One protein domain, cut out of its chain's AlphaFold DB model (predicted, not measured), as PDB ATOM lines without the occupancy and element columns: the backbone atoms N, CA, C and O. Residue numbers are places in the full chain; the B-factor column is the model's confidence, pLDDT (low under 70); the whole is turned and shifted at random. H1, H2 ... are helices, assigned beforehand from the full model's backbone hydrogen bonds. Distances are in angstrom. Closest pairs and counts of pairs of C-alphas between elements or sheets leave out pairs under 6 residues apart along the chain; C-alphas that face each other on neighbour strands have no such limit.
ATOM      1  N   LEU A  25     -53.528 -33.102   0.243       95.00
ATOM      2  CA  LEU A  25     -53.512 -33.838  -1.014       95.00
ATOM      3  C   LEU A  25     -52.087 -34.215  -1.397       95.00
ATOM      4  O   LEU A  25     -51.154 -33.409  -1.347       95.00
ATOM      5  N   THR A  26     -51.935 -35.445  -1.861       93.25
ATOM      6  CA  THR A  26     -50.741 -35.905  -2.557       93.25
ATOM      7  C   THR A  26     -50.720 -35.379  -3.997       93.25
ATOM      8  O   THR A  26     -51.770 -35.100  -4.582       93.25
ATOM      9  N   PRO A  27     -49.544 -35.316  -4.645       92.62
ATOM     10  CA  PRO A  27     -49.468 -34.919  -6.050       92.62
ATOM     11  C   PRO A  27     -50.313 -35.793  -6.991       92.62
ATOM     12  O   PRO A  27     -50.894 -35.275  -7.939       92.62
ATOM     13  N   ALA A  28     -50.439 -37.097  -6.717       94.94
ATOM     14  CA  ALA A  28     -51.295 -37.990  -7.501       94.94
ATOM     15  C   ALA A  28     -52.779 -37.593  -7.393       94.94
ATOM     16  O   ALA A  28     -53.465 -37.488  -8.408       94.94
ATOM     17  N   GLU A  29     -53.257 -37.299  -6.180       96.56
ATOM     18  CA  GLU A  29     -54.630 -36.828  -5.951       96.56
ATOM     19  C   GLU A  29     -54.873 -35.468  -6.611       96.56
ATOM     20  O   GLU A  29     -55.885 -35.278  -7.279       96.56
ATOM     21  N   MET A  30     -53.917 -34.538  -6.523       94.62
ATOM     22  CA  MET A  30     -54.005 -33.249  -7.218       94.62
ATOM     23  C   MET A  30     -54.153 -33.423  -8.738       94.62
ATOM     24  O   MET A  30     -54.982 -32.761  -9.367       94.62
ATOM     25  N   LEU A  31     -53.377 -34.320  -9.353       94.62
ATOM     26  CA  LEU A  31     -53.480 -34.579 -10.792       94.62
ATOM     27  C   LEU A  31     -54.786 -35.286 -11.168       94.62
ATOM     28  O   LEU A  31     -55.360 -34.969 -12.212       94.62
ATOM     29  N   ALA A  32     -55.295 -36.181 -10.320       96.69
ATOM     30  CA  ALA A  32     -56.618 -36.785 -10.490       96.69
ATOM     31  C   ALA A  32     -57.759 -35.751 -10.399       96.69
ATOM     32  O   ALA A  32     -58.791 -35.917 -11.041       96.69
ATOM     33  N   LEU A  33     -57.555 -34.650  -9.668       95.88
ATOM     34  CA  LEU A  33     -58.486 -33.517  -9.570       95.88
ATOM     35  C   LEU A  33     -58.316 -32.466 -10.685       95.88
ATOM     36  O   LEU A  33     -59.018 -31.453 -10.694       95.88
ATOM     37  N   GLY A  34     -57.372 -32.653 -11.614       94.38
ATOM     38  CA  GLY A  34     -57.203 -31.771 -12.773       94.38
ATOM     39  C   GLY A  34     -56.720 -30.356 -12.437       94.38
ATOM     40  O   GLY A  34     -57.072 -29.400 -13.133       94.38
ATOM     41  N   VAL A  35     -55.892 -30.192 -11.394       90.38
ATOM     42  CA  VAL A  35     -55.443 -28.877 -10.872       90.38
ATOM     43  C   VAL A  35     -54.826 -27.928 -11.918       90.38
ATOM     44  O   VAL A  35     -54.849 -26.717 -11.726       90.38
ATOM     45  N   PHE A  36     -54.339 -28.443 -13.054       88.56
ATOM     46  CA  PHE A  36     -53.717 -27.646 -14.123       88.56
ATOM     47  C   PHE A  36     -54.534 -27.544 -15.419       88.56
ATOM     48  O   PHE A  36     -53.971 -27.248 -16.479       88.56
ATOM     49  N   GLY A  37     -55.830 -27.872 -15.383       91.94
ATOM     50  CA  GLY A  37     -56.639 -28.002 -16.603       91.94
ATOM     51  C   GLY A  37     -56.013 -28.989 -17.599       91.94
ATOM     52  O   GLY A  37     -56.050 -28.784 -18.812       91.94
ATOM     53  N   GLY A  38     -55.304 -29.989 -17.059       90.88
ATOM     54  CA  GLY A  38     -54.673 -31.118 -17.736       90.88
ATOM     55  C   GLY A  38     -53.534 -30.838 -18.711       90.88
ATOM     56  O   GLY A  38     -52.927 -31.800 -19.174       90.88
ATOM     57  N   LYS A  39     -53.202 -29.584 -19.041       90.75
ATOM     58  CA  LYS A  39     -52.187 -29.309 -20.075       90.75
ATOM     59  C   LYS A  39     -50.753 -29.285 -19.552       90.75
ATOM     60  O   LYS A  39     -49.853 -29.783 -20.229       90.75
ATOM     61  N   TYR A  40     -50.539 -28.713 -18.367       88.50
ATOM     62  CA  TYR A  40     -49.198 -28.433 -17.831       88.50
ATOM     63  C   TYR A  40     -48.302 -29.680 -17.750       88.50
ATOM     64  O   TYR A  40     -47.125 -29.614 -18.080       88.50
ATOM     65  N   MET A  41     -48.886 -30.823 -17.385       89.00
ATOM     66  CA  MET A  41     -48.177 -32.082 -17.130       89.00
ATOM     67  C   MET A  41     -47.984 -32.982 -18.354       89.00
ATOM     68  O   MET A  41     -47.626 -34.147 -18.213       89.00
ATOM     69  N   THR A  42     -48.267 -32.506 -19.568       90.69
ATOM     70  CA  THR A  42     -48.316 -33.397 -20.746       90.69
ATOM     71  C   THR A  42     -46.960 -33.672 -21.386       90.69
ATOM     72  O   THR A  42     -46.791 -34.714 -22.023       90.69
ATOM     73  N   ASP A  43     -45.992 -32.781 -21.185       88.62
ATOM     74  CA  ASP A  43     -44.674 -32.777 -21.828       88.62
ATOM     75  C   ASP A  43     -43.505 -32.831 -20.822       88.62
ATOM     76  O   ASP A  43     -42.361 -32.589 -21.204       88.62
ATOM     77  N   CYS A  44     -43.793 -33.133 -19.550       86.12
ATOM     78  CA  CYS A  44     -42.805 -33.345 -18.486       86.12
ATOM     79  C   CYS A  44     -43.024 -34.636 -17.677       86.12
ATOM     80  O   CYS A  44     -42.528 -34.768 -16.568       86.12
ATOM     81  N   ARG A  45     -43.777 -35.605 -18.213       88.50
ATOM     82  CA  ARG A  45     -44.158 -36.823 -17.468       88.50
ATOM     83  C   ARG A  45     -42.961 -37.640 -16.988       88.50
ATOM     84  O   ARG A  45     -43.006 -38.161 -15.881       88.50
ATOM     85  N   ASP A  46     -41.898 -37.684 -17.785       88.31
ATOM     86  CA  ASP A  46     -40.697 -38.462 -17.472       88.31
ATOM     87  C   ASP A  46     -39.855 -37.840 -16.338       88.31
ATOM     88  O   ASP A  46     -38.977 -38.507 -15.797       88.31
ATOM     89  N   GLU A  47     -40.127 -36.584 -15.950       86.50
ATOM     90  CA  GLU A  47     -39.504 -35.931 -14.786       86.50
ATOM     91  C   GLU A  47     -40.127 -36.404 -13.451       86.50
ATOM     92  O   GLU A  47     -39.525 -36.211 -12.394       86.50
ATOM     93  N   PHE A  48     -41.299 -37.057 -13.465       88.81
ATOM     94  CA  PHE A  48     -42.067 -37.397 -12.259       88.81
ATOM     95  C   PHE A  48     -42.373 -38.902 -12.131       88.81
ATOM     96  O   PHE A  48     -42.325 -39.646 -13.111       88.81
ATOM     97  N   PRO A  49     -42.731 -39.399 -10.929       91.44
ATOM     98  CA  PRO A  49     -43.093 -40.802 -10.749       91.44
ATOM     99  C   PRO A  49     -44.308 -41.210 -11.592       91.44
ATOM    100  O   PRO A  49     -45.374 -40.609 -11.480       91.44
ATOM    101  N   ASN A  50     -44.198 -42.321 -12.329       93.56
ATOM    102  CA  ASN A  50     -45.294 -42.867 -13.147       93.56
ATOM    103  C   ASN A  50     -46.611 -43.058 -12.373       93.56
ATOM    104  O   ASN A  50     -47.692 -42.904 -12.935       93.56
ATOM    105  N   SER A  51     -46.533 -43.362 -11.073       94.62
ATOM    106  CA  SER A  51     -47.708 -43.548 -10.218       94.62
ATOM    107  C   SER A  51     -48.557 -42.288 -10.044       94.62
ATOM    108  O   SER A  51     -49.742 -42.410  -9.759       94.62
ATOM    109  N   TRP A  52     -47.999 -41.090 -10.249       93.81
ATOM    110  CA  TRP A  52     -48.761 -39.838 -10.197       93.81
ATOM    111  C   TRP A  52     -49.756 -39.697 -11.347       93.81
ATOM    112  O   TRP A  52     -50.741 -38.976 -11.222       93.81
ATOM    113  N   PHE A  53     -49.503 -40.378 -12.463       94.75
ATOM    114  CA  PHE A  53     -50.306 -40.255 -13.676       94.75
ATOM    115  C   PHE A  53     -51.423 -41.299 -13.769       94.75
ATOM    116  O   PHE A  53     -52.225 -41.257 -14.703       94.75
ATOM    117  N   VAL A  54     -51.514 -42.220 -12.806       95.62
ATOM    118  CA  VAL A  54     -52.615 -43.186 -12.727       95.62
ATOM    119  C   VAL A  54     -53.897 -42.438 -12.361       95.62
ATOM    120  O   VAL A  54     -54.021 -41.919 -11.258       95.62
ATOM    121  N   GLY A  55     -54.845 -42.361 -13.300       95.12
ATOM    122  CA  GLY A  55     -56.103 -41.627 -13.110       95.12
ATOM    123  C   GLY A  55     -55.982 -40.100 -13.203       95.12
ATOM    124  O   GLY A  55     -56.936 -39.400 -12.875       95.12
ATOM    125  N   ALA A  56     -54.838 -39.571 -13.652       96.12
ATOM    126  CA  ALA A  56     -54.645 -38.133 -13.810       96.12
ATOM    127  C   ALA A  56     -55.530 -37.549 -14.924       96.12
ATOM    128  O   ALA A  56     -55.609 -38.090 -16.028       96.12
ATOM    129  N   GLN A  57     -56.129 -36.389 -14.657       95.75
ATOM    130  CA  GLN A  57     -56.909 -35.637 -15.636       95.75
ATOM    131  C   GLN A  57     -55.962 -34.805 -16.507       95.75
ATOM    132  O   GLN A  57     -55.476 -33.747 -16.096       95.75
ATOM    133  N   LEU A  58     -55.665 -35.304 -17.710       93.81
ATOM    134  CA  LEU A  58     -54.749 -34.679 -18.668       93.81
ATOM    135  C   LEU A  58     -55.474 -34.251 -19.948       93.81
ATOM    136  O   LEU A  58     -56.363 -34.937 -20.439       93.81
ATOM    137  N   SER A  59     -55.025 -33.142 -20.535       93.75
ATOM    138  CA  SER A  59     -55.520 -32.609 -21.802       93.75
ATOM    139  C   SER A  59     -54.347 -32.350 -22.744       93.75
ATOM    140  O   SER A  59     -53.547 -31.429 -22.559       93.75
ATOM    141  N   SER A  60     -54.223 -33.201 -23.763       88.56
ATOM    142  CA  SER A  60     -53.054 -33.268 -24.648       88.56
ATOM    143  C   SER A  60     -52.877 -32.022 -25.519       88.56
ATOM    144  O   SER A  60     -51.753 -31.551 -25.708       88.56
ATOM    145  N   LEU A  61     -53.972 -31.457 -26.027       89.56
ATOM    146  CA  LEU A  61     -53.927 -30.363 -27.001       89.56
ATOM    147  C   LEU A  61     -53.832 -28.988 -26.336       89.56
ATOM    148  O   LEU A  61     -52.966 -28.188 -26.681       89.56
ATOM    149  N   ARG A  62     -54.708 -28.707 -25.369       90.81
ATOM    150  CA  ARG A  62     -54.861 -27.377 -24.760       90.81
ATOM    151  C   ARG A  62     -55.315 -27.470 -23.316       90.81
ATOM    152  O   ARG A  62     -55.859 -28.484 -22.907       90.81
ATOM    153  N   LYS A  63     -55.133 -26.391 -22.561       91.12
ATOM    154  CA  LYS A  63     -55.729 -26.272 -21.229       91.12
ATOM    155  C   LYS A  63     -57.252 -26.375 -21.337       91.12
ATOM    156  O   LYS A  63     -57.840 -25.696 -22.176       91.12
ATOM    157  N   ASP A  64     -57.846 -27.193 -20.479       93.62
ATOM    158  CA  ASP A  64     -59.288 -27.377 -20.370       93.62
ATOM    159  C   ASP A  64     -59.726 -27.126 -18.915       93.62
ATOM    160  O   ASP A  64     -59.435 -27.936 -18.038       93.62
ATOM    161  N   PRO A  65     -60.372 -25.989 -18.609       94.06
ATOM    162  CA  PRO A  65     -60.876 -25.718 -17.265       94.06
ATOM    163  C   PRO A  65     -61.957 -26.699 -16.790       94.06
ATOM    164  O   PRO A  65     -62.133 -26.845 -15.587       94.06
ATOM    165  N   SER A  66     -62.664 -27.383 -17.700       94.00
ATOM    166  CA  SER A  66     -63.785 -28.261 -17.332       94.00
ATOM    167  C   SER A  66     -63.356 -29.539 -16.609       94.00
ATOM    168  O   SER A  66     -64.149 -30.113 -15.870       94.00
ATOM    169  N   ILE A  67     -62.097 -29.960 -16.773       93.81
ATOM    170  CA  ILE A  67     -61.536 -31.123 -16.068       93.81
ATOM    171  C   ILE A  67     -60.988 -30.780 -14.680       93.81
ATOM    172  O   ILE A  67     -60.625 -31.677 -13.922       93.81
ATOM    173  N   ASN A  68     -60.873 -29.492 -14.348       94.81
ATOM    174  CA  ASN A  68     -60.531 -29.072 -12.998       94.81
ATOM    175  C   ASN A  68     -61.705 -29.377 -12.059       94.81
ATOM    176  O   ASN A  68     -62.850 -29.118 -12.417       94.81
ATOM    177  N   CYS A  69     -61.427 -29.844 -10.841       94.94
ATOM    178  CA  CYS A  69     -62.445 -30.153  -9.829       94.94
ATOM    179  C   CYS A  69     -63.476 -29.028  -9.602       94.94
ATOM    180  O   CYS A  69     -64.625 -29.308  -9.270       94.94
ATOM    181  N   PHE A  70     -63.084 -27.764  -9.775       94.12
ATOM    182  CA  PHE A  70     -63.965 -26.606  -9.607       94.12
ATOM    183  C   PHE A  70     -64.539 -26.071 -10.927       94.12
ATOM    184  O   PHE A  70     -65.334 -25.135 -10.906       94.12
ATOM    185  N   GLY A  71     -64.131 -26.615 -12.076       94.19
ATOM    186  CA  GLY A  71     -64.572 -26.155 -13.395       94.19
ATOM    187  C   GLY A  71     -64.076 -24.753 -13.772       94.19
ATOM    188  O   GLY A  71     -64.669 -24.110 -14.639       94.19
ATOM    189  N   VAL A  72     -63.021 -24.248 -13.119       91.81
ATOM    190  CA  VAL A  72     -62.487 -22.891 -13.327       91.81
ATOM    191  C   VAL A  72     -61.026 -22.903 -13.766       91.81
ATOM    192  O   VAL A  72     -60.272 -23.842 -13.512       91.81
ATOM    193  N   ASP A  73     -60.603 -21.822 -14.422       89.81
ATOM    194  CA  ASP A  73     -59.199 -21.610 -14.760       89.81
ATOM    195  C   ASP A  73     -58.419 -21.120 -13.533       89.81
ATOM    196  O   ASP A  73     -58.508 -19.959 -13.143       89.81
ATOM    197  N   ALA A  74     -57.633 -22.013 -12.933       83.81
ATOM    198  CA  ALA A  74     -56.823 -21.725 -11.750       83.81
ATOM    199  C   ALA A  74     -55.373 -21.297 -12.076       83.81
ATOM    200  O   ALA A  74     -54.501 -21.355 -11.211       83.81
ATOM    201  N   SER A  75     -55.073 -20.898 -13.321       85.06
ATOM    202  CA  SER A  75     -53.695 -20.651 -13.777       85.06
ATOM    203  C   SER A  75     -53.449 -19.226 -14.277       85.06
ATOM    204  O   SER A  75     -54.322 -18.578 -14.849       85.06
ATOM    205  N   GLN A  76     -52.214 -18.744 -14.112       88.56
ATOM    206  CA  GLN A  76     -51.721 -17.518 -14.751       88.56
ATOM    207  C   GLN A  76     -50.767 -17.878 -15.899       88.56
ATOM    208  O   GLN A  76     -50.013 -18.848 -15.772       88.56
ATOM    209  N   PRO A  77     -50.741 -17.113 -17.005       89.44
ATOM    210  CA  PRO A  77     -49.791 -17.354 -18.085       89.44
ATOM    211  C   PRO A  77     -48.351 -17.081 -17.625       89.44
ATOM    212  O   PRO A  77     -48.109 -16.183 -16.819       89.44
ATOM    213  N   LEU A  78     -47.378 -17.799 -18.197       88.50
ATOM    214  CA  LEU A  78     -45.948 -17.679 -17.858       88.50
ATOM    215  C   LEU A  78     -45.417 -16.235 -17.951       88.50
ATOM    216  O   LEU A  78     -44.524 -15.849 -17.201       88.50
ATOM    217  N   SER A  79     -45.980 -15.411 -18.839       92.00
ATOM    218  CA  SER A  79     -45.647 -13.986 -18.958       92.00
ATOM    219  C   SER A  79     -45.869 -13.210 -17.657       92.00
ATOM    220  O   SER A  79     -45.039 -12.376 -17.304       92.00
ATOM    221  N   VAL A  80     -46.935 -13.518 -16.912       93.50
ATOM    222  CA  VAL A  80     -47.235 -12.884 -15.620       93.50
ATOM    223  C   VAL A  80     -46.187 -13.268 -14.578       93.50
ATOM    224  O   VAL A  80     -45.713 -12.411 -13.837       93.50
ATOM    225  N   TRP A  81     -45.762 -14.532 -14.560       91.56
ATOM    226  CA  TRP A  81     -44.724 -15.013 -13.645       91.56
ATOM    227  C   TRP A  81     -43.368 -14.364 -13.945       91.56
ATOM    228  O   TRP A  81     -42.676 -13.917 -13.031       91.56
ATOM    229  N   ARG A  82     -43.019 -14.234 -15.232       91.62
ATOM    230  CA  ARG A  82     -41.813 -13.525 -15.685       91.62
ATOM    231  C   ARG A  82     -41.840 -12.048 -15.293       91.62
ATOM    232  O   ARG A  82     -40.857 -11.556 -14.750       91.62
ATOM    233  N   ALA A  83     -42.964 -11.360 -15.506       94.88
ATOM    234  CA  ALA A  83     -43.120  -9.953 -15.131       94.88
ATOM    235  C   ALA A  83     -42.949  -9.730 -13.618       94.88
ATOM    236  O   ALA A  83     -42.348  -8.743 -13.200       94.88
ATOM    237  N   LYS A  84     -43.414 -10.682 -12.802       93.88
ATOM    238  CA  LYS A  84     -43.251 -10.675 -11.341       93.88
ATOM    239  C   LYS A  84     -41.869 -11.122 -10.856       93.88
ATOM    240  O   LYS A  84     -41.615 -11.067  -9.657       93.88
ATOM    241  N   ARG A  85     -40.980 -11.557 -11.759       91.94
ATOM    242  CA  ARG A  85     -39.671 -12.149 -11.430       91.94
ATOM    243  C   ARG A  85     -39.785 -13.380 -10.517       91.94
ATOM    244  O   ARG A  85     -38.944 -13.595  -9.654       91.94
ATOM    245  N   TRP A  86     -40.828 -14.187 -10.715       90.31
ATOM    246  CA  TRP A  86     -41.070 -15.436  -9.975       90.31
ATOM    247  C   TRP A  86     -40.502 -16.681 -10.672       90.31
ATOM    248  O   TRP A  86     -40.764 -17.801 -10.248       90.31
ATOM    249  N   ILE A  87     -39.760 -16.502 -11.767       89.00
ATOM    250  CA  ILE A  87     -39.115 -17.592 -12.501       89.00
ATOM    251  C   ILE A  87     -37.644 -17.631 -12.117       89.00
ATOM    252  O   ILE A  87     -36.933 -16.639 -12.289       89.00
ATOM    253  N   HIS A  88     -37.207 -18.781 -11.615       86.81
ATOM    254  CA  HIS A  88     -35.802 -19.062 -11.379       86.81
ATOM    255  C   HIS A  88     -35.136 -19.479 -12.708       86.81
ATOM    256  O   HIS A  88     -35.784 -20.153 -13.510       86.81
ATOM    257  N   PRO A  89     -33.879 -19.083 -12.996       84.25
ATOM    258  CA  PRO A  89     -33.214 -19.433 -14.255       84.25
ATOM    259  C   PRO A  89     -33.096 -20.938 -14.495       84.25
ATOM    260  O   PRO A  89     -33.135 -21.370 -15.645       84.25
ATOM    261  N   GLU A  90     -32.967 -21.717 -13.421       82.56
ATOM    262  CA  GLU A  90     -32.911 -23.173 -13.517       82.56
ATOM    263  C   GLU A  90     -34.305 -23.772 -13.721       82.56
ATOM    264  O   GLU A  90     -34.396 -24.765 -14.430       82.56
ATOM    265  N   ASP A  91     -35.386 -23.115 -13.271       84.06
ATOM    266  CA  ASP A  91     -36.763 -23.646 -13.269       84.06
ATOM    267  C   ASP A  91     -37.661 -22.873 -14.252       84.06
ATOM    268  O   ASP A  91     -38.428 -21.975 -13.873       84.06
ATOM    269  N   PRO A  92     -37.610 -23.193 -15.561       81.81
ATOM    270  CA  PRO A  92     -38.207 -22.374 -16.618       81.81
ATOM    271  C   PRO A  92     -39.740 -22.299 -16.567       81.81
ATOM    272  O   PRO A  92     -40.338 -21.476 -17.272       81.81
ATOM    273  N   ARG A  93     -40.383 -23.151 -15.757       80.19
ATOM    274  CA  ARG A  93     -41.835 -23.193 -15.538       80.19
ATOM    275  C   ARG A  93     -42.267 -22.757 -14.136       80.19
ATOM    276  O   ARG A  93     -43.461 -22.824 -13.844       80.19
ATOM    277  N   GLY A  94     -41.337 -22.268 -13.314       79.88
ATOM    278  CA  GLY A  94     -41.602 -21.841 -11.943       79.88
ATOM    279  C   GLY A  94     -41.799 -23.015 -10.984       79.88
ATOM    280  O   GLY A  94     -41.355 -24.120 -11.251       79.88
ATOM    281  N   TRP A  95     -42.507 -22.766  -9.882       68.25
ATOM    282  CA  TRP A  95     -42.483 -23.568  -8.648       68.25
ATOM    283  C   TRP A  95     -42.872 -25.050  -8.704       68.25
ATOM    284  O   TRP A  95     -42.704 -25.724  -7.692       68.25
ATOM    285  N   PHE A  96     -43.449 -25.555  -9.794       71.50
ATOM    286  CA  PHE A  96     -43.801 -26.980  -9.857       71.50
ATOM    287  C   PHE A  96     -42.688 -27.844 -10.463       71.50
ATOM    288  O   PHE A  96     -42.687 -29.054 -10.244       71.50
ATOM    289  N   GLN A  97     -41.787 -27.240 -11.245       65.19
ATOM    290  CA  GLN A  97     -40.666 -27.930 -11.877       65.19
ATOM    291  C   GLN A  97     -39.418 -27.813 -11.009       65.19
ATOM    292  O   GLN A  97     -39.207 -26.697 -10.485       65.19
TER     293      GLN A  97
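Overview. This is residues 25 to 97 of the 97 residues of an uncharacterized protein of Sinorhizobium meliloti (strain SM11) (UniProt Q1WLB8). The domain has little regular structure: it is mostly loops, with two short helices, H1 and H2, packed together in one part and a third, H3, at the far end of an extended stretch, residues 72 to 77. Residues 84 to 97 turn back from H3 toward the first part. The printed part has 73 residues with three named helices and no named strand; the class is all helix, with only 16 residues in named elements. It is compact, with a radius of gyration of the C-alphas of 12.5 A and spans of 33 by 26 by 25 A.

Arrangement. H1, residues 27 to 32, and H2, residues 50 to 53, touch; their closest C-alphas, those of Ala 28 and Trp 52, are 4.1 A apart. H3, residues 78 to 83, is apart from both. Every O i to N i+4 pair is within hydrogen-bond range in H1 and H3; H2 is too short for such a pair.

Along the chain. H1 begins at C-alpha 27 (-49.468, -34.919, -6.050) and measures 8.6 A. H3 measures 8.7 A and ends at C-alpha 83 (-43.120, -9.953, -15.131).

Size, cuts and confidence. The C-alphas farthest apart, of Val 54 and Ala 83, are 34.6 A apart. Both links are long, and the printed part has no cut. Residues 95 and 97 are under pLDDT 70.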